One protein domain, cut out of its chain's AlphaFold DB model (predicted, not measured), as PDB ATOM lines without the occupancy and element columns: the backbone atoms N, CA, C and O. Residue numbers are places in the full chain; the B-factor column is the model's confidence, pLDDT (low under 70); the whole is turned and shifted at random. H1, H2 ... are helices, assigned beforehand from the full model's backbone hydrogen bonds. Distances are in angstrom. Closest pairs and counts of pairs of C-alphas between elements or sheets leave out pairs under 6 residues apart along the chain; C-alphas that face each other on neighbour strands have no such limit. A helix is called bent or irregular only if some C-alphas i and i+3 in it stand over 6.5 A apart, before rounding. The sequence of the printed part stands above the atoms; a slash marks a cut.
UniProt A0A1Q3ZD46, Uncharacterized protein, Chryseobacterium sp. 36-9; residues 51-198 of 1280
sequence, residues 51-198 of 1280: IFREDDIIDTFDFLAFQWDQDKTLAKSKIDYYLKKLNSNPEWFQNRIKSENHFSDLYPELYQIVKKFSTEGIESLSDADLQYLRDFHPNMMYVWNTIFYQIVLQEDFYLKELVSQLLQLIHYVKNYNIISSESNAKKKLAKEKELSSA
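Overview. This is residues 51 to 198 of the 1280 residues of an uncharacterized protein of Chryseobacterium sp. 36-9 (UniProt A0A1Q3ZD46). What shape do the helices make? They form an elongated body: H1 and H2 make one end, with H2 packed on H7, and long H8 folds back from H7, crossed by H5 and H6, before H9 folds back on H8 at the other end. What is printed, and how large is it? The printed part has 148 residues with nine named helices, H1 to H9 in order, and no named strand; its class is all helix. It is only just loose, close to compact, with a radius of gyration of the C-alphas of 18.0 A and spans of 58 by 31 by 24 A.

Along the chain. Where are the first helices? H1, residues 60 to 70, begins at C-alpha 60 (-17.847, -24.873, 73.739); H2 is residues 78 to 88, H3 90 to 93 and H4 100 to 106. Which follow? H5 is residues 108 to 120, H6 127 to 135, H7 140 to 153, H8 157 to 180, 34.1 A long, and H9 185 to 196, ending at C-alpha 196 (10.523, -19.352, 71.416). H8 is irregular: C-alphas 174 and 177 are 7.8 A apart, with a kink of 50 degrees near residue 174.

Arrangement. What do H1 to H3 meet? H1 touches H2, closest at the C-alphas of Trp 68 and Lys 78, 6.6 A, and residues 152 to 153 of H7 touch H2, closest at Ile 79 and Val 152, C-alphas 6.7 A apart. H3 is close to but not clearly touching H1, its closest C-alphas Trp 92 and Thr 60 being 7.0 A apart. What touches H8? H8, the hub, touches H4, only just, with 3 pairs of C-alphas within 8 A, H5, about perpendicular at 82 degrees, closest C-alphas Val 114 and Leu 166, 5.9 A, and H6. It forms hairpins with H7 and H9. Are the helix backbones whole? Every O i to N i+4 pair is within hydrogen-bond range in H1, H2, H4, H5, H6, H7 and H9, against 17 of 20 in H8; H3 is too short for one.

Size, cuts and confidence. How far does it reach? The farthest C-alphas, Thr 73 and Ser 183, are 58.4 A apart. Is it unbroken and confident? The printed part has no cut and no long link; pLDDT is under 70 at residues 71 to 76, 180 and 183.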
ATOM      1  N   ILE A  51       2.979 -25.272  75.902       87.25
ATOM      2  CA  ILE A  51       1.978 -24.257  76.235       87.25
ATOM      3  C   ILE A  51       0.673 -24.988  76.524       87.25
ATOM      4  O   ILE A  51       0.005 -25.464  75.607       87.25
ATOM      5  N   PHE A  52       0.323 -25.107  77.799       84.88
ATOM      6  CA  PHE A  52      -0.913 -25.758  78.225       84.88
ATOM      7  C   PHE A  52      -2.057 -24.746  78.308       84.88
ATOM      8  O   PHE A  52      -1.841 -23.594  78.693       84.88
ATOM      9  N   ARG A  53      -3.279 -25.185  77.981       86.50
ATOM     10  CA  ARG A  53      -4.495 -24.430  78.307       86.50
ATOM     11  C   ARG A  53      -4.643 -24.343  79.826       86.50
ATOM     12  O   ARG A  53      -4.384 -25.322  80.522       86.50
ATOM     13  N   GLU A  54      -5.037 -23.175  80.320       82.25
ATOM     14  CA  GLU A  54      -5.296 -22.952  81.744       82.25
ATOM     15  C   GLU A  54      -6.569 -23.716  82.158       82.25
ATOM     16  O   GLU A  54      -7.558 -23.736  81.420       82.25
ATOM     17  N   ASP A  55      -6.518 -24.407  83.303       73.44
ATOM     18  CA  ASP A  55      -7.556 -25.364  83.725       73.44
ATOM     19  C   ASP A  55      -8.906 -24.686  84.073       73.44
ATOM     20  O   ASP A  55      -9.929 -25.357  84.195       73.44
ATOM     21  N   ASP A  56      -8.927 -23.361  84.237       76.81
ATOM     22  CA  ASP A  56     -10.104 -22.538  84.539       76.81
ATOM     23  C   ASP A  56     -10.868 -22.054  83.291       76.81
ATOM     24  O   ASP A  56     -11.985 -21.542  83.409       76.81
ATOM     25  N   ILE A  57     -10.308 -22.246  82.093       81.19
ATOM     26  CA  ILE A  57     -10.951 -21.888  80.825       81.19
ATOM     27  C   ILE A  57     -11.853 -23.044  80.378       81.19
ATOM     28  O   ILE A  57     -11.369 -24.074  79.912       81.19
ATOM     29  N   ILE A  58     -13.171 -22.847  80.484       77.94
ATOM     30  CA  ILE A  58     -14.202 -23.779  80.000       77.94
ATOM     31  C   ILE A  58     -14.844 -23.194  78.745       77.94
ATOM     32  O   ILE A  58     -15.304 -22.051  78.761       77.94
ATOM     33  N   ASP A  59     -14.907 -23.977  77.671       81.38
ATOM     34  CA  ASP A  59     -15.396 -23.508  76.378       81.38
ATOM     35  C   ASP A  59     -16.458 -24.421  75.730       81.38
ATOM     36  O   ASP A  59     -17.017 -25.330  76.353       81.38
ATOM     37  N   THR A  60     -16.808 -24.132  74.470       84.62
ATOM     38  CA  THR A  60     -17.847 -24.873  73.739       84.62
ATOM     39  C   THR A  60     -17.455 -26.343  73.549       84.62
ATOM     40  O   THR A  60     -18.321 -27.218  73.595       84.62
ATOM     41  N   PHE A  61     -16.169 -26.639  73.348       86.69
ATOM     42  CA  PHE A  61     -15.684 -28.000  73.131       86.69
ATOM     43  C   PHE A  61     -15.694 -28.825  74.417       86.69
ATOM     44  O   PHE A  61     -16.025 -30.007  74.346       86.69
ATOM     45  N   ASP A  62     -15.445 -28.220  75.584       86.75
ATOM     46  CA  ASP A  62     -15.606 -28.897  76.883       86.75
ATOM     47  C   ASP A  62     -17.048 -29.363  77.105       86.75
ATOM     48  O   ASP A  62     -17.299 -30.512  77.479       86.75
ATOM     49  N   PHE A  63     -18.016 -28.493  76.805       83.75
ATOM     50  CA  PHE A  63     -19.433 -28.833  76.902       83.75
ATOM     51  C   PHE A  63     -19.829 -29.940  75.915       83.75
ATOM     52  O   PHE A  63     -20.552 -30.869  76.276       83.75
ATOM     53  N   LEU A  64     -19.331 -29.881  74.677       85.38
ATOM     54  CA  LEU A  64     -19.581 -30.914  73.671       85.38
ATOM     55  C   LEU A  64     -18.924 -32.252  74.025       85.38
ATOM     56  O   LEU A  64     -19.530 -33.295  73.792       85.38
ATOM     57  N   ALA A  65     -17.712 -32.236  74.587       85.06
ATOM     58  CA  ALA A  65     -17.032 -33.431  75.076       85.06
ATOM     59  C   ALA A  65     -17.838 -34.092  76.200       85.06
ATOM     60  O   ALA A  65     -18.059 -35.302  76.169       85.06
ATOM     61  N   PHE A  66     -18.334 -33.291  77.147       83.62
ATOM     62  CA  PHE A  66     -19.194 -33.765  78.227       83.62
ATOM     63  C   PHE A  66     -20.514 -34.352  77.706       83.62
ATOM     64  O   PHE A  66     -20.918 -35.427  78.143       83.62
ATOM     65  N   GLN A  67     -21.170 -33.700  76.735       80.94
ATOM     66  CA  GLN A  67     -22.377 -34.255  76.110       80.94
ATOM     67  C   GLN A  67     -22.100 -35.576  75.390       80.94
ATOM     68  O   GLN A  67     -22.899 -36.500  75.501       80.94
ATOM     69  N   TRP A  68     -20.981 -35.683  74.672       81.62
ATOM     70  CA  TRP A  68     -20.592 -36.925  74.008       81.62
ATOM     71  C   TRP A  68     -20.365 -38.069  75.006       81.62
ATOM     72  O   TRP A  68     -20.808 -39.187  74.756       81.62
ATOM     73  N   ASP A  69     -19.741 -37.796  76.158       79.06
ATOM     74  CA  ASP A  69     -19.475 -38.816  77.184       79.06
ATOM     75  C   ASP A  69     -20.765 -39.363  77.830       79.06
ATOM     76  O   ASP A  69     -20.804 -40.527  78.232       79.06
ATOM     77  N   GLN A  70     -21.844 -38.568  77.855       73.31
ATOM     78  CA  GLN A  70     -23.178 -39.021  78.279       73.31
ATOM     79  C   GLN A  70     -23.965 -39.760  77.186       73.31
ATOM     80  O   GLN A  70     -24.876 -40.522  77.503       73.31
ATOM     81  N   ASP A  71     -23.615 -39.562  75.914       67.12
ATOM     82  CA  ASP A  71     -24.402 -39.969  74.743       67.12
ATOM     83  C   ASP A  71     -23.651 -41.005  73.874       67.12
ATOM     84  O   ASP A  71     -23.743 -41.014  72.642       67.12
ATOM     85  N   LYS A  72     -22.871 -41.891  74.524       58.97
ATOM     86  CA  LYS A  72     -21.969 -42.888  73.892       58.97
ATOM     87  C   LYS A  72     -22.642 -43.821  72.877       58.97
ATOM     88  O   LYS A  72     -21.953 -44.498  72.124       58.97
ATOM     89  N   THR A  73     -23.970 -43.868  72.842       52.94
ATOM     90  CA  THR A  73     -24.758 -44.718  71.943       52.94
ATOM     91  C   THR A  73     -24.975 -44.112  70.546       52.94
ATOM     92  O   THR A  73     -25.388 -44.842  69.648       52.94
ATOM     93  N   LEU A  74     -24.691 -42.816  70.320       49.09
ATOM     94  CA  LEU A  74     -25.085 -42.091  69.093       49.09
ATOM     95  C   LEU A  74     -23.942 -41.622  68.163       49.09
ATOM     96  O   LEU A  74     -24.236 -41.171  67.049       49.09
ATOM     97  N   ALA A  75     -22.663 -41.694  68.557       51.47
ATOM     98  CA  ALA A  75     -21.531 -41.260  67.719       51.47
ATOM     99  C   ALA A  75     -20.279 -42.142  67.885       51.47
ATOM    100  O   ALA A  75     -19.868 -42.417  69.008       51.47
ATOM    101  N   LYS A  76     -19.641 -42.527  66.762       62.31
ATOM    102  CA  LYS A  76     -18.446 -43.400  66.733       62.31
ATOM    103  C   LYS A  76     -17.182 -42.752  67.336       62.31
ATOM    104  O   LYS A  76     -16.360 -43.478  67.881       62.31
ATOM    105  N   SER A  77     -17.028 -41.420  67.263       75.19
ATOM    106  CA  SER A  77     -15.894 -40.663  67.839       75.19
ATOM    107  C   SER A  77     -16.296 -39.250  68.310       75.19
ATOM    108  O   SER A  77     -17.319 -38.714  67.864       75.19
ATOM    109  N   LYS A  78     -15.482 -38.615  69.174       81.44
ATOM    110  CA  LYS A  78     -15.655 -37.215  69.627       81.44
ATOM    111  C   LYS A  78     -15.624 -36.230  68.454       81.44
ATOM    112  O   LYS A  78     -16.446 -35.321  68.379       81.44
ATOM    113  N   ILE A  79     -14.720 -36.443  67.495       79.81
ATOM    114  CA  ILE A  79     -14.575 -35.584  66.309       79.81
ATOM    115  C   ILE A  79     -15.820 -35.662  65.417       79.81
ATOM    116  O   ILE A  79     -16.326 -34.623  64.990       79.81
ATOM    117  N   ASP A  80     -16.347 -36.865  65.164       75.88
ATOM    118  CA  ASP A  80     -17.571 -37.026  64.367       75.88
ATOM    119  C   ASP A  80     -18.770 -36.354  65.049       75.88
ATOM    120  O   ASP A  80     -19.603 -35.722  64.393       75.88
ATOM    121  N   TYR A  81     -18.826 -36.426  66.382       81.19
ATOM    122  CA  TYR A  81     -19.831 -35.722  67.170       81.19
ATOM    123  C   TYR A  81     -19.721 -34.201  67.018       81.19
ATOM    124  O   TYR A  81     -20.730 -33.537  66.766       81.19
ATOM    125  N   TYR A  82     -18.509 -33.642  67.095       85.62
ATOM    126  CA  TYR A  82     -18.284 -32.210  66.884       85.62
ATOM    127  C   TYR A  82     -18.698 -31.769  65.484       85.62
ATOM    128  O   TYR A  82     -19.407 -30.776  65.359       85.62
ATOM    129  N   LEU A  83     -18.340 -32.523  64.440       79.50
ATOM    130  CA  LEU A  83     -18.732 -32.231  63.054       79.50
ATOM    131  C   LEU A  83     -20.249 -32.253  62.870       79.50
ATOM    132  O   LEU A  83     -20.819 -31.355  62.249       79.50
ATOM    133  N   LYS A  84     -20.921 -33.255  63.445       79.62
ATOM    134  CA  LYS A  84     -22.383 -33.350  63.417       79.62
ATOM    135  C   LYS A  84     -23.021 -32.128  64.076       79.62
ATOM    136  O   LYS A  84     -23.941 -31.545  63.506       79.62
ATOM    137  N   LYS A  85     -22.518 -31.719  65.246       82.75
ATOM    138  CA  LYS A  85     -23.025 -30.560  65.996       82.75
ATOM    139  C   LYS A  85     -22.711 -29.231  65.315       82.75
ATOM    140  O   LYS A  85     -23.567 -28.353  65.323       82.75
ATOM    141  N   LEU A  86     -21.542 -29.103  64.692       80.00
ATOM    142  CA  LEU A  86     -21.154 -27.965  63.853       80.00
ATOM    143  C   LEU A  86     -22.134 -27.771  62.697       80.00
ATOM    144  O   LEU A  86     -22.649 -26.672  62.511       80.00
ATOM    145  N   ASN A  87     -22.445 -28.851  61.976       77.00
ATOM    146  CA  ASN A  87     -23.369 -28.810  60.845       77.00
ATOM    147  C   ASN A  87     -24.817 -28.546  61.276       77.00
ATOM    148  O   ASN A  87     -25.554 -27.874  60.561       77.00
ATOM    149  N   SER A  88     -25.239 -29.065  62.434       79.44
ATOM    150  CA  SER A  88     -26.611 -28.886  62.911       79.44
ATOM    151  C   SER A  88     -26.846 -27.557  63.640       79.44
ATOM    152  O   SER A  88     -27.962 -27.055  63.605       79.44
ATOM    153  N   ASN A  89     -25.834 -27.002  64.322       78.12
ATOM    154  CA  ASN A  89     -25.948 -25.817  65.185       78.12
ATOM    155  C   ASN A  89     -24.722 -24.884  65.056       78.12
ATOM    156  O   ASN A  89     -23.932 -24.758  65.998       78.12
ATOM    157  N   PRO A  90     -24.561 -24.170  63.929       74.62
ATOM    158  CA  PRO A  90     -23.418 -23.278  63.710       74.62
ATOM    159  C   PRO A  90     -23.332 -22.115  64.721       74.62
ATOM    160  O   PRO A  90     -22.258 -21.545  64.922       74.62
ATOM    161  N   GLU A  91     -24.433 -21.771  65.401       73.88
ATOM    162  CA  GLU A  91     -24.473 -20.705  66.412       73.88
ATOM    163  C   GLU A  91     -23.647 -21.003  67.672       73.88
ATOM    164  O   GLU A  91     -23.119 -20.079  68.290       73.88
ATOM    165  N   TRP A  92     -23.452 -22.275  68.030       70.50
ATOM    166  CA  TRP A  92     -22.671 -22.653  69.219       70.50
ATOM    167  C   TRP A  92     -21.186 -22.286  69.106       70.50
ATOM    168  O   TRP A  92     -20.479 -22.191  70.109       70.50
ATOM    169  N   PHE A  93     -20.719 -22.024  67.886       76.81
ATOM    170  CA  PHE A  93     -19.324 -21.728  67.583       76.81
ATOM    171  C   PHE A  93     -19.083 -20.243  67.285       76.81
ATOM    172  O   PHE A  93     -18.025 -19.898  66.769       76.81
ATOM    173  N   GLN A  94     -20.028 -19.342  67.580       77.00
ATOM    174  CA  GLN A  94     -19.876 -17.900  67.302       77.00
ATOM    175  C   GLN A  94     -18.768 -17.231  68.134       77.00
ATOM    176  O   GLN A  94     -18.173 -16.253  67.681       77.00
ATOM    177  N   ASN A  95     -18.449 -17.785  69.307       82.81
ATOM    178  CA  ASN A  95     -17.449 -17.278  70.253       82.81
ATOM    179  C   ASN A  95     -16.019 -17.703  69.866       82.81
ATOM    180  O   ASN A  95     -15.331 -18.394  70.623       82.81
ATOM    181  N   ARG A  96     -15.602 -17.319  68.653       85.62
ATOM    182  CA  ARG A  96     -14.279 -17.588  68.070       85.62
ATOM    183  C   ARG A  96     -13.841 -16.463  67.127       85.62
ATOM    184  O   ARG A  96     -14.666 -15.698  66.623       85.62
ATOM    185  N   ILE A  97     -12.554 -16.422  66.809       86.56
ATOM    186  CA  ILE A  97     -12.018 -15.637  65.697       86.56
ATOM    187  C   ILE A  97     -12.352 -16.389  64.399       86.56
ATOM    188  O   ILE A  97     -12.205 -17.606  64.313       86.56
ATOM    189  N   LYS A  98     -12.883 -15.680  63.398       84.19
ATOM    190  CA  LYS A  98     -13.573 -16.299  62.243       84.19
ATOM    191  C   LYS A  98     -12.684 -16.402  61.008       84.19
ATOM    192  O   LYS A  98     -12.870 -17.312  60.215       84.19
ATOM    193  N   SER A  99     -11.766 -15.458  60.855       85.19
ATOM    194  CA  SER A  99     -10.801 -15.357  59.763       85.19
ATOM    195  C   SER A  99      -9.638 -14.472  60.208       85.19
ATOM    196  O   SER A  99      -9.748 -13.771  61.221       85.19
ATOM    197  N   GLU A 100      -8.552 -14.458  59.439       85.38
ATOM    198  CA  GLU A 100      -7.440 -13.518  59.641       85.38
ATOM    199  C   GLU A 100      -7.915 -12.052  59.639       85.38
ATOM    200  O   GLU A 100      -7.566 -11.295  60.541       85.38
ATOM    201  N   ASN A 101      -8.806 -11.674  58.712       85.38
ATOM    202  CA  ASN A 101      -9.385 -10.322  58.671       85.38
ATOM    203  C   ASN A 101     -10.195 -10.004  59.939       85.38
ATOM    204  O   ASN A 101     -10.091  -8.916  60.495       85.38
ATOM    205  N   HIS A 102     -10.968 -10.971  60.451       87.06
ATOM    206  CA  HIS A 102     -11.688 -10.783  61.713       87.06
ATOM    207  C   HIS A 102     -10.714 -10.562  62.882       87.06
ATOM    208  O   HIS A 102     -11.011  -9.782  63.783       87.06
ATOM    209  N   PHE A 103      -9.544 -11.211  62.870       86.44
ATOM    210  CA  PHE A 103      -8.509 -10.977  63.876       86.44
ATOM    211  C   PHE A 103      -7.887  -9.583  63.759       86.44
ATOM    212  O   PHE A 103      -7.753  -8.903  64.775       86.44
ATOM    213  N   SER A 104      -7.542  -9.143  62.543       86.62
ATOM    214  CA  SER A 104      -6.976  -7.807  62.323       86.62
ATOM    215  C   SER A 104      -7.946  -6.691  62.704       86.62
ATOM    216  O   SER A 104      -7.509  -5.655  63.194       86.62
ATOM    217  N   ASP A 105      -9.251  -6.911  62.526       87.06
ATOM    218  CA  ASP A 105     -10.292  -5.951  62.904       87.06
ATOM    219  C   ASP A 105     -10.506  -5.899  64.425       87.06
ATOM    220  O   ASP A 105     -10.716  -4.825  64.989       87.06
ATOM    221  N   LEU A 106     -10.454  -7.054  65.103       84.38
ATOM    222  CA  LEU A 106     -10.626  -7.144  66.557       84.38
ATOM    223  C   LEU A 106      -9.405  -6.636  67.331       84.38
ATOM    224  O   LEU A 106      -9.566  -5.996  68.370       84.38
ATOM    225  N   TYR A 107      -8.199  -6.951  66.853       87.75
ATOM    226  CA  TYR A 107      -6.942  -6.682  67.551       87.75
ATOM    227  C   TYR A 107      -5.860  -6.151  66.591       87.75
ATOM    228  O   TYR A 107      -4.878  -6.847  66.321       87.75
ATOM    229  N   PRO A 108      -5.999  -4.919  66.070       85.88
ATOM    230  CA  PRO A 108      -5.125  -4.395  65.021       85.88
ATOM    231  C   PRO A 108      -3.654  -4.278  65.443       85.88
ATOM    232  O   PRO A 108      -2.778  -4.699  64.686       85.88
ATOM    233  N   GLU A 109      -3.354  -3.762  66.642       85.69
ATOM    234  CA  GLU A 109      -1.961  -3.671  67.111       85.69
ATOM    235  C   GLU A 109      -1.373  -5.056  67.415       85.69
ATOM    236  O   GLU A 109      -0.266  -5.366  66.975       85.69
ATOM    237  N   LEU A 110      -2.133  -5.928  68.088       87.00
ATOM    238  CA  LEU A 110      -1.707  -7.301  68.372       87.00
ATOM    239  C   LEU A 110      -1.432  -8.092  67.087       87.00
ATOM    240  O   LEU A 110      -0.455  -8.828  67.023       87.00
ATOM    241  N   TYR A 111      -2.259  -7.929  66.052       88.56
ATOM    242  CA  TYR A 111      -2.061  -8.558  64.747       88.56
ATOM    243  C   TYR A 111      -0.733  -8.164  64.105       88.56
ATOM    244  O   TYR A 111      -0.010  -9.040  63.631       88.56
ATOM    245  N   GLN A 112      -0.373  -6.879  64.143       87.12
ATOM    246  CA  GLN A 112       0.916  -6.418  63.626       87.12
ATOM    247  C   GLN A 112       2.084  -7.009  64.418       87.12
ATOM    248  O   GLN A 112       3.053  -7.474  63.820       87.12
ATOM    249  N   ILE A 113       1.976  -7.062  65.748       88.19
ATOM    250  CA  ILE A 113       3.013  -7.641  66.612       88.19
ATOM    251  C   ILE A 113       3.171  -9.148  66.348       88.19
ATOM    252  O   ILE A 113       4.292  -9.629  66.195       88.19
ATOM    253  N   VAL A 114       2.067  -9.896  66.239       87.25
ATOM    254  CA  VAL A 114       2.091 -11.338  65.932       87.25
ATOM    255  C   VAL A 114       2.665 -11.589  64.536       87.25
ATOM    256  O   VAL A 114       3.503 -12.473  64.384       87.25
ATOM    257  N   LYS A 115       2.292 -10.793  63.522       87.06
ATOM    258  CA  LYS A 115       2.883 -10.883  62.175       87.06
ATOM    259  C   LYS A 115       4.382 -10.614  62.188       87.06
ATOM    260  O   LYS A 115       5.125 -11.374  61.582       87.06
ATOM    261  N   LYS A 116       4.818  -9.581  62.907       85.38
ATOM    262  CA  LYS A 116       6.231  -9.225  63.053       85.38
ATOM    263  C   LYS A 116       7.029 -10.364  63.701       85.38
ATOM    264  O   LYS A 116       8.039 -10.793  63.152       85.38
ATOM    265  N   PHE A 117       6.509 -10.933  64.793       84.12
ATOM    266  CA  PHE A 117       7.077 -12.121  65.440       84.12
ATOM    267  C   PHE A 117       7.147 -13.328  64.489       84.12
ATOM    268  O   PHE A 117       8.174 -14.000  64.423       84.12
ATOM    269  N   SER A 118       6.082 -13.568  63.721       80.12
ATOM    270  CA  SER A 118       5.974 -14.657  62.742       80.12
ATOM    271  C   SER A 118       7.039 -14.600  61.648       80.12
ATOM    272  O   SER A 118       7.634 -15.618  61.298       80.12
ATOM    273  N   THR A 119       7.275 -13.413  61.082       79.94
ATOM    274  CA  THR A 119       8.127 -13.245  59.898       79.94
ATOM    275  C   THR A 119       9.591 -13.005  60.235       79.94
ATOM    276  O   THR A 119      10.464 -13.437  59.486       79.94
ATOM    277  N   GLU A 120       9.865 -12.300  61.332       80.50
ATOM    278  CA  GLU A 120      11.204 -11.796  61.669       80.50
ATOM    279  C   GLU A 120      11.754 -12.371  62.988       80.50
ATOM    280  O   GLU A 120      12.902 -12.114  63.345       80.50
ATOM    281  N   GLY A 121      10.972 -13.185  63.706       75.69
ATOM    282  CA  GLY A 121      11.366 -13.799  64.973       75.69
ATOM    283  C   GLY A 121      11.348 -12.836  66.162       75.69
ATOM    284  O   GLY A 121      11.009 -11.659  66.048       75.69
ATOM    285  N   ILE A 122      11.710 -13.346  67.341       75.44
ATOM    286  CA  ILE A 122      11.591 -12.597  68.604       75.44
ATOM    287  C   ILE A 122      12.488 -11.354  68.662       75.44
ATOM    288  O   ILE A 122      12.104 -10.350  69.257       75.44
ATOM    289  N   GLU A 123      13.646 -11.394  67.999       74.88
ATOM    290  CA  GLU A 123      14.628 -10.299  67.965       74.88
ATOM    291  C   GLU A 123      14.094  -9.034  67.277       74.88
ATOM    292  O   GLU A 123      14.623  -7.944  67.479       74.88
ATOM    293  N   SER A 124      13.029  -9.169  66.482       78.69
ATOM    294  CA  SER A 124      12.382  -8.053  65.794       78.69
ATOM    295  C   SER A 124      11.492  -7.210  66.714       78.69
ATOM    296  O   SER A 124      11.193  -6.057  66.391       78.69
ATOM    297  N   LEU A 125      11.045  -7.742  67.858       82.50
ATOM    298  CA  LEU A 125      10.088  -7.069  68.740       82.50
ATOM    299  C   LEU A 125      10.758  -5.953  69.549       82.50
ATOM    300  O   LEU A 125      11.808  -6.144  70.156       82.50
ATOM    301  N   SER A 126      10.134  -4.774  69.572       82.25
ATOM    302  CA  SER A 126      10.613  -3.643  70.371       82.25
ATOM    303  C   SER A 126      10.225  -3.790  71.845       82.25
ATOM    304  O   SER A 126       9.262  -4.480  72.181       82.25
ATOM    305  N   ASP A 127      10.913  -3.072  72.737       78.38
ATOM    306  CA  ASP A 127      10.531  -3.009  74.158       78.38
ATOM    307  C   ASP A 127       9.085  -2.511  74.348       78.38
ATOM    308  O   ASP A 127       8.398  -2.938  75.274       78.38
ATOM    309  N   ALA A 128       8.596  -1.648  73.447       81.44
ATOM    310  CA  ALA A 128       7.208  -1.191  73.436       81.44
ATOM    311  C   ALA A 128       6.228  -2.310  73.035       81.44
ATOM    312  O   ALA A 128       5.174  -2.435  73.655       81.44
ATOM    313  N   ASP A 129       6.595  -3.150  72.060       82.94
ATOM    314  CA  ASP A 129       5.804  -4.322  71.653       82.94
ATOM    315  C   ASP A 129       5.709  -5.335  72.810       82.94
ATOM    316  O   ASP A 129       4.629  -5.824  73.139       82.94
ATOM    317  N   LEU A 130       6.834  -5.609  73.486       80.69
ATOM    318  CA  LEU A 130       6.885  -6.504  74.649       80.69
ATOM    319  C   LEU A 130       6.095  -5.957  75.843       80.69
ATOM    320  O   LEU A 130       5.461  -6.732  76.561       80.69
ATOM    321  N   GLN A 131       6.112  -4.640  76.058       80.50
ATOM    322  CA  GLN A 131       5.319  -3.994  77.104       80.50
ATOM    323  C   GLN A 131       3.818  -4.058  76.786       80.50
ATOM    324  O   GLN A 131       3.038  -4.435  77.658       80.50
ATOM    325  N   TYR A 132       3.414  -3.801  75.537       84.94
ATOM    326  CA  TYR A 132       2.021  -3.951  75.099       84.94
ATOM    327  C   TYR A 132       1.489  -5.365  75.368       84.94
ATOM    328  O   TYR A 132       0.402  -5.522  75.914       84.94
ATOM    329  N   LEU A 133       2.274  -6.403  75.063       82.44
ATOM    330  CA  LEU A 133       1.897  -7.803  75.305       82.44
ATOM    331  C   LEU A 133       1.811  -8.182  76.793       82.44
ATOM    332  O   LEU A 133       1.130  -9.147  77.135       82.44
ATOM    333  N   ARG A 134       2.517  -7.466  77.679       80.12
ATOM    334  CA  ARG A 134       2.388  -7.649  79.136       80.12
ATOM    335  C   ARG A 134       1.106  -7.035  79.675       80.12
ATOM    336  O   ARG A 134       0.535  -7.585  80.611       80.12
ATOM    337  N   ASP A 135       0.687  -5.919  79.091       79.94
ATOM    338  CA  ASP A 135      -0.454  -5.137  79.561       79.94
ATOM    339  C   ASP A 135      -1.775  -5.572  78.894       79.94
ATOM    340  O   ASP A 135      -2.853  -5.378  79.460       79.94
ATOM    341  N   PHE A 136      -1.707  -6.182  77.705       80.50
ATOM    342  CA  PHE A 136      -2.863  -6.634  76.935       80.50
ATOM    343  C   PHE A 136      -3.036  -8.159  76.963       80.50
ATOM    344  O   PHE A 136      -2.163  -8.917  76.542       80.50
ATOM    345  N   HIS A 137      -4.224  -8.616  77.369       72.62
ATOM    346  CA  HIS A 137      -4.597 -10.031  77.365       72.62
ATOM    347  C   HIS A 137      -5.832 -10.254  76.476       72.62
ATOM    348  O   HIS A 137      -6.933  -9.838  76.856       72.62
ATOM    349  N   PRO A 138      -5.696 -10.896  75.297       82.19
ATOM    350  CA  PRO A 138      -6.855 -11.242  74.480       82.19
ATOM    351  C   PRO A 138      -7.745 -12.257  75.210       82.19
ATOM    352  O   PRO A 138      -7.306 -12.939  76.136       82.19
ATOM    353  N   ASN A 139      -9.010 -12.384  74.797       85.50
ATOM    354  CA  ASN A 139      -9.909 -13.360  75.411       85.50
ATOM    355  C   ASN A 139      -9.429 -14.787  75.090       85.50
ATOM    356  O   ASN A 139      -9.652 -15.293  73.988       85.50
ATOM    357  N   MET A 140      -8.783 -15.432  76.064       86.31
ATOM    358  CA  MET A 140      -8.190 -16.759  75.898       86.31
ATOM    359  C   MET A 140      -9.227 -17.824  75.519       86.31
ATOM    360  O   MET A 140      -8.911 -18.708  74.730       86.31
ATOM    361  N   MET A 141     -10.484 -17.705  75.970       85.56
ATOM    362  CA  MET A 141     -11.558 -18.621  75.564       85.56
ATOM    363  C   MET A 141     -11.790 -18.575  74.048       85.56
ATOM    364  O   MET A 141     -11.965 -19.612  73.414       85.56
ATOM    365  N   TYR A 142     -11.753 -17.384  73.437       87.12
ATOM    366  CA  TYR A 142     -11.952 -17.232  71.990       87.12
ATOM    367  C   TYR A 142     -10.745 -17.752  71.207       87.12
ATOM    368  O   TYR A 142     -10.919 -18.369  70.155       87.12
ATOM    369  N   VAL A 143      -9.534 -17.534  71.723       88.00
ATOM    370  CA  VAL A 143      -8.275 -18.033  71.146       88.00
ATOM    371  C   VAL A 143      -8.275 -19.569  71.118       88.00
ATOM    372  O   VAL A 143      -8.113 -20.156  70.046       88.00
ATOM    373  N   TRP A 144      -8.566 -20.229  72.245       88.75
ATOM    374  CA  TRP A 144      -8.616 -21.695  72.340       88.75
ATOM    375  C   TRP A 144      -9.759 -22.312  71.521       88.75
ATOM    376  O   TRP A 144      -9.506 -23.226  70.733       88.75
ATOM    377  N   ASN A 145     -10.974 -21.748  71.581       87.81
ATOM    378  CA  ASN A 145     -12.088 -22.168  70.716       87.81
ATOM    379  C   ASN A 145     -11.733 -22.090  69.227       87.81
ATOM    380  O   ASN A 145     -12.151 -22.944  68.445       87.81
ATOM    381  N   THR A 146     -10.975 -21.065  68.817       88.81
ATOM    382  CA  THR A 146     -10.537 -20.910  67.422       88.81
ATOM    383  C   THR A 146      -9.598 -22.040  67.015       88.81
ATOM    384  O   THR A 146      -9.794 -22.630  65.953       88.81
ATOM    385  N   ILE A 147      -8.622 -22.392  67.858       87.31
ATOM    386  CA  ILE A 147      -7.700 -23.507  67.592       87.31
ATOM    387  C   ILE A 147      -8.461 -24.829  67.489       87.31
ATOM    388  O   ILE A 147      -8.274 -25.558  66.517       87.31
ATOM    389  N   PHE A 148      -9.351 -25.132  68.435       88.25
ATOM    390  CA  PHE A 148     -10.127 -26.376  68.415       88.25
ATOM    391  C   PHE A 148     -11.043 -26.469  67.195       88.25
ATOM    392  O   PHE A 148     -11.100 -27.508  66.538       88.25
ATOM    393  N   TYR A 149     -11.682 -25.360  66.817       87.19
ATOM    394  CA  TYR A 149     -12.470 -25.277  65.593       87.19
ATOM    395  C   TYR A 149     -11.618 -25.559  64.347       87.19
ATOM    396  O   TYR A 149     -12.005 -26.370  63.504       87.19
ATOM    397  N   GLN A 150     -10.430 -24.956  64.250       82.56
ATOM    398  CA  GLN A 150      -9.530 -25.180  63.118       82.56
ATOM    399  C   GLN A 150      -8.909 -26.587  63.112       82.56
ATOM    400  O   GLN A 150      -8.626 -27.111  62.039       82.56
ATOM    401  N   ILE A 151      -8.763 -27.251  64.265       81.31
ATOM    402  CA  ILE A 151      -8.374 -28.671  64.338       81.31
ATOM    403  C   ILE A 151      -9.472 -29.566  63.746       81.31
ATOM    404  O   ILE A 151      -9.170 -30.502  63.001       81.31
ATOM    405  N   VAL A 152     -10.741 -29.267  64.046       81.19
ATOM    406  CA  VAL A 152     -11.884 -30.061  63.573       81.19
ATOM    407  C   VAL A 152     -12.190 -29.818  62.096       81.19
ATOM    408  O   VAL A 152     -12.474 -30.786  61.395       81.19
ATOM    409  N   LEU A 153     -12.130 -28.579  61.598       78.69
ATOM    410  CA  LEU A 153     -12.553 -28.260  60.224       78.69
ATOM    411  C   LEU A 153     -11.420 -27.950  59.240       78.69
ATOM    412  O   LEU A 153     -11.598 -28.204  58.053       78.69
ATOM    413  N   GLN A 154     -10.265 -27.463  59.705       74.81
ATOM    414  CA  GLN A 154      -9.142 -27.014  58.864       74.81
ATOM    415  C   GLN A 154      -9.559 -26.035  57.741       74.81
ATOM    416  O   GLN A 154      -9.083 -26.143  56.612       74.81
ATOM    417  N   GLU A 155     -10.459 -25.091  58.042       76.69
ATOM    418  CA  GLU A 155     -11.033 -24.143  57.069       76.69
ATOM    419  C   GLU A 155     -10.082 -22.997  56.696       76.69
ATOM    420  O   GLU A 155     -10.070 -22.566  55.545       76.69
ATOM    421  N   ASP A 156      -9.298 -22.492  57.654       77.94
ATOM    422  CA  ASP A 156      -8.420 -21.333  57.459       77.94
ATOM    423  C   ASP A 156      -7.013 -21.623  57.996       77.94
ATOM    424  O   ASP A 156      -6.745 -21.606  59.203       77.94
ATOM    425  N   PHE A 157      -6.106 -21.895  57.057       74.50
ATOM    426  CA  PHE A 157      -4.699 -22.173  57.318       74.50
ATOM    427  C   PHE A 157      -3.987 -21.009  58.022       74.50
ATOM    428  O   PHE A 157      -3.272 -21.224  59.003       74.50
ATOM    429  N   TYR A 158      -4.188 -19.782  57.536       80.00
ATOM    430  CA  TYR A 158      -3.457 -18.607  58.011       80.00
ATOM    431  C   TYR A 158      -3.905 -18.211  59.410       80.00
ATOM    432  O   TYR A 158      -3.072 -17.900  60.261       80.00
ATOM    433  N   LEU A 159      -5.210 -18.302  59.681       84.94
ATOM    434  CA  LEU A 159      -5.743 -18.054  61.014       84.94
ATOM    435  C   LEU A 159      -5.170 -19.034  62.046       84.94
ATOM    436  O   LEU A 159      -4.822 -18.631  63.153       84.94
ATOM    437  N   LYS A 160      -5.044 -20.317  61.693       82.81
ATOM    438  CA  LYS A 160      -4.509 -21.344  62.594       82.81
ATOM    439  C   LYS A 160      -3.058 -21.068  63.002       82.81
ATOM    440  O   LYS A 160      -2.728 -21.154  64.186       82.81
ATOM    441  N   GLU A 161      -2.215 -20.723  62.031       81.44
ATOM    442  CA  GLU A 161      -0.824 -20.320  62.273       81.44
ATOM    443  C   GLU A 161      -0.755 -19.092  63.174       81.44
ATOM    444  O   GLU A 161      -0.061 -19.081  64.189       81.44
ATOM    445  N   LEU A 162      -1.551 -18.080  62.844       85.19
ATOM    446  CA  LEU A 162      -1.540 -16.807  63.543       85.19
ATOM    447  C   LEU A 162      -1.959 -16.937  65.014       85.19
ATOM    448  O   LEU A 162      -1.338 -16.350  65.897       85.19
ATOM    449  N   VAL A 163      -2.981 -17.746  65.300       87.06
ATOM    450  CA  VAL A 163      -3.454 -17.989  66.672       87.06
ATOM    451  C   VAL A 163      -2.463 -18.857  67.464       87.06
ATOM    452  O   VAL A 163      -2.277 -18.635  68.661       87.06
ATOM    453  N   SER A 164      -1.764 -19.792  66.812       84.94
ATOM    454  CA  SER A 164      -0.706 -20.593  67.453       84.94
ATOM    455  C   SER A 164       0.502 -19.729  67.836       84.94
ATOM    456  O   SER A 164       1.005 -19.817  68.956       84.94
ATOM    457  N   GLN A 165       0.909 -18.821  66.945       86.25
ATOM    458  CA  GLN A 165       1.995 -17.865  67.181       86.25
ATOM    459  C   GLN A 165       1.633 -16.829  68.249       86.25
ATOM    460  O   GLN A 165       2.482 -16.448  69.052       86.25
ATOM    461  N   LEU A 166       0.362 -16.421  68.325       87.81
ATOM    462  CA  LEU A 166      -0.135 -15.596  69.425       87.81
ATOM    463  C   LEU A 166       0.058 -16.290  70.783       87.81
ATOM    464  O   LEU A 166       0.541 -15.661  71.723       87.81
ATOM    465  N   LEU A 167      -0.279 -17.580  70.896       88.31
ATOM    466  CA  LEU A 167      -0.071 -18.339  72.136       88.31
ATOM    467  C   LEU A 167       1.415 -18.464  72.500       88.31
ATOM    468  O   LEU A 167       1.767 -18.306  73.669       88.31
ATOM    469  N   GLN A 168       2.288 -18.698  71.517       87.25
ATOM    470  CA  GLN A 168       3.745 -18.721  71.718       87.25
ATOM    471  C   GLN A 168       4.273 -17.393  72.236       87.25
ATOM    472  O   GLN A 168       5.040 -17.356  73.198       87.25
ATOM    473  N   LEU A 169       3.824 -16.301  71.628       85.81
ATOM    474  CA  LEU A 169       4.230 -14.958  71.996       85.81
ATOM    475  C   LEU A 169       3.782 -14.604  73.424       85.81
ATOM    476  O   LEU A 169       4.580 -14.100  74.215       85.81
ATOM    477  N   ILE A 170       2.543 -14.941  73.793       85.81
ATOM    478  CA  ILE A 170       2.033 -14.769  75.163       85.81
ATOM    479  C   ILE A 170       2.845 -15.614  76.155       85.81
ATOM    480  O   ILE A 170       3.243 -15.115  77.210       85.81
ATOM    481  N   HIS A 171       3.136 -16.876  75.821       86.75
ATOM    482  CA  HIS A 171       3.942 -17.768  76.661       86.75
ATOM    483  C   HIS A 171       5.367 -17.248  76.863       86.75
ATOM    484  O   HIS A 171       5.877 -17.260  77.988       86.75
ATOM    485  N   TYR A 172       5.992 -16.739  75.801       83.69
ATOM    486  CA  TYR A 172       7.313 -16.122  75.850       83.69
ATOM    487  C   TYR A 172       7.329 -14.918  76.799       83.69
ATOM    488  O   TYR A 172       8.172 -14.837  77.695       83.69
ATOM    489  N   VAL A 173       6.355 -14.013  76.665       82.56
ATOM    490  CA  VAL A 173       6.253 -12.808  77.500       82.56
ATOM    491  C   VAL A 173       5.979 -13.154  78.967       82.56
ATOM    492  O   VAL A 173       6.639 -12.597  79.850       82.56
ATOM    493  N   LYS A 174       5.088 -14.120  79.240       82.56
ATOM    494  CA  LYS A 174       4.764 -14.606  80.597       82.56
ATOM    495  C   LYS A 174       5.996 -15.164  81.324       82.56
ATOM    496  O   LYS A 174       6.126 -14.990  82.533       82.56
ATOM    497  N   ASN A 175       6.924 -15.781  80.590       82.19
ATOM    498  CA  ASN A 175       8.109 -16.450  81.140       82.19
ATOM    499  C   ASN A 175       9.430 -15.686  80.925       82.19
ATOM    500  O   ASN A 175      10.496 -16.175  81.304       82.19
ATOM    501  N   TYR A 176       9.385 -14.467  80.380       77.44
ATOM    502  CA  TYR A 176      10.573 -13.684  80.012       77.44
ATOM    503  C   TYR A 176      11.557 -13.453  81.176       77.44
ATOM    504  O   TYR A 176      12.775 -13.430  80.989       77.44
ATOM    505  N   ASN A 177      11.047 -13.351  82.406       74.69
ATOM    506  CA  ASN A 177      11.859 -13.152  83.615       74.69
ATOM    507  C   ASN A 177      12.840 -14.315  83.895       74.69
ATOM    508  O   ASN A 177      13.856 -14.134  84.572       74.69
ATOM    509  N   ILE A 178      12.570 -15.509  83.355       75.69
ATOM    510  CA  ILE A 178      13.441 -16.691  83.465       75.69
ATOM    511  C   ILE A 178      14.677 -16.555  82.555       75.69
ATOM    512  O   ILE A 178      15.749 -17.067  82.883       75.69
ATOM    513  N   ILE A 179      14.548 -15.841  81.430       70.62
ATOM    514  CA  ILE A 179      15.647 -15.561  80.491       70.62
ATOM    515  C   ILE A 179      16.505 -14.401  81.010       70.62
ATOM    516  O   ILE A 179      17.735 -14.469  80.974       70.62
ATOM    517  N   SER A 180      15.873 -13.329  81.506       67.50
ATOM    518  CA  SER A 180      16.575 -12.111  81.939       67.50
ATOM    519  C   SER A 180      17.460 -12.306  83.179       67.50
ATOM    520  O   SER A 180      18.372 -11.514  83.404       67.50
ATOM    521  N   SER A 181      17.235 -13.377  83.946       70.12
ATOM    522  CA  SER A 181      17.991 -13.734  85.154       70.12
ATOM    523  C   SER A 181      19.167 -14.706  84.923       70.12
ATOM    524  O   SER A 181      19.931 -14.959  85.855       70.12
ATOM    525  N   GLU A 182      19.369 -15.241  83.707       76.81
ATOM    526  CA  GLU A 182      20.459 -16.181  83.390       76.81
ATOM    527  C   GLU A 182      21.753 -15.452  82.983       76.81
ATOM    528  O   GLU A 182      21.806 -14.751  81.972       76.81
ATOM    529  N   SER A 183      22.829 -15.653  83.753       66.19
ATOM    530  CA  SER A 183      24.115 -14.966  83.548       66.19
ATOM    531  C   SER A 183      25.011 -15.621  82.488       66.19
ATOM    532  O   SER A 183      25.884 -14.959  81.925       66.19
ATOM    533  N   ASN A 184      24.813 -16.909  82.180       79.25
ATOM    534  CA  ASN A 184      25.622 -17.628  81.196       79.25
ATOM    535  C   ASN A 184      25.046 -17.480  79.777       79.25
ATOM    536  O   ASN A 184      23.960 -17.978  79.495       79.25
ATOM    537  N   ALA A 185      25.812 -16.882  78.857       72.44
ATOM    538  CA  ALA A 185      25.372 -16.610  77.484       72.44
ATOM    539  C   ALA A 185      24.908 -17.857  76.700       72.44
ATOM    540  O   ALA A 185      23.912 -17.787  75.985       72.44
ATOM    541  N   LYS A 186      25.567 -19.018  76.867       70.81
ATOM    542  CA  LYS A 186      25.150 -20.272  76.206       70.81
ATOM    543  C   LYS A 186      23.846 -20.817  76.791       70.81
ATOM    544  O   LYS A 186      22.993 -21.282  76.041       70.81
ATOM    545  N   LYS A 187      23.671 -20.744  78.117       72.06
ATOM    546  CA  LYS A 187      22.431 -21.181  78.785       72.06
ATOM    547  C   LYS A 187      21.267 -20.232  78.505       72.06
ATOM    548  O   LYS A 187      20.145 -20.694  78.338       72.06
ATOM    549  N   LYS A 188      21.541 -18.929  78.421       73.88
ATOM    550  CA  LYS A 188      20.562 -17.903  78.061       73.88
ATOM    551  C   LYS A 188      20.027 -18.134  76.648       73.88
ATOM    552  O   LYS A 188      18.821 -18.261  76.491       73.88
ATOM    553  N   LEU A 189      20.920 -18.320  75.672       72.25
ATOM    554  CA  LEU A 189      20.550 -18.644  74.290       72.25
ATOM    555  C   LEU A 189      19.767 -19.967  74.191       72.25
ATOM    556  O   LEU A 189      18.809 -20.067  73.431       72.25
ATOM    557  N   ALA A 190      20.142 -20.982  74.980       71.50
ATOM    558  CA  ALA A 190      19.409 -22.246  75.040       71.50
ATOM    559  C   ALA A 190      17.977 -22.073  75.584       71.50
ATOM    560  O   ALA A 190      17.043 -22.574  74.966       71.50
ATOM    561  N   LYS A 191      17.794 -21.326  76.684       74.50
ATOM    562  CA  LYS A 191      16.472 -21.028  77.276       74.50
ATOM    563  C   LYS A 191      15.602 -20.151  76.376       74.50
ATOM    564  O   LYS A 191      14.393 -20.347  76.302       74.50
ATOM    565  N   GLU A 192      16.207 -19.192  75.685       75.44
ATOM    566  CA  GLU A 192      15.521 -18.339  74.715       75.44
ATOM    567  C   GLU A 192      15.009 -19.160  73.525       75.44
ATOM    568  O   GLU A 192      13.838 -19.060  73.155       75.44
ATOM    569  N   LYS A 193      15.843 -20.064  72.995       74.06
ATOM    570  CA  LYS A 193      15.448 -21.037  71.967       74.06
ATOM    571  C   LYS A 193      14.370 -22.011  72.457       74.06
ATOM    572  O   LYS A 193      13.492 -22.394  71.691       74.06
ATOM    573  N   GLU A 194      14.418 -22.415  73.722       75.69
ATOM    574  CA  GLU A 194      13.425 -23.298  74.343       75.69
ATOM    575  C   GLU A 194      12.037 -22.642  74.431       75.69
ATOM    576  O   GLU A 194      11.048 -23.249  74.026       75.69
ATOM    577  N   LEU A 195      11.971 -21.386  74.887       80.31
ATOM    578  CA  LEU A 195      10.725 -20.628  75.045       80.31
ATOM    579  C   LEU A 195      10.119 -20.177  73.711       80.31
ATOM    580  O   LEU A 195       8.904 -20.226  73.540       80.31
ATOM    581  N   SER A 196      10.959 -19.761  72.760       73.69
ATOM    582  CA  SER A 196      10.523 -19.352  71.416       73.69
ATOM    583  C   SER A 196      10.064 -20.519  70.536       73.69
ATOM    584  O   SER A 196       9.336 -20.295  69.578       73.69
ATOM    585  N   SER A 197      10.446 -21.759  70.865       75.56
ATOM    586  CA  SER A 197      10.014 -22.977  70.157       75.56
ATOM    587  C   SER A 197       8.985 -23.799  70.944       75.56
ATOM    588  O   SER A 197       8.848 -25.015  70.734       75.56
ATOM    589  N   ALA A 198       8.287 -23.168  71.893       83.50
ATOM    590  CA  ALA A 198       7.287 -23.830  72.715       83.50
ATOM    591  C   ALA A 198       6.073 -24.264  71.877       83.50
ATOM    592  O   ALA A 198       5.566 -23.515  71.043       83.50
TER     593      ALA A 198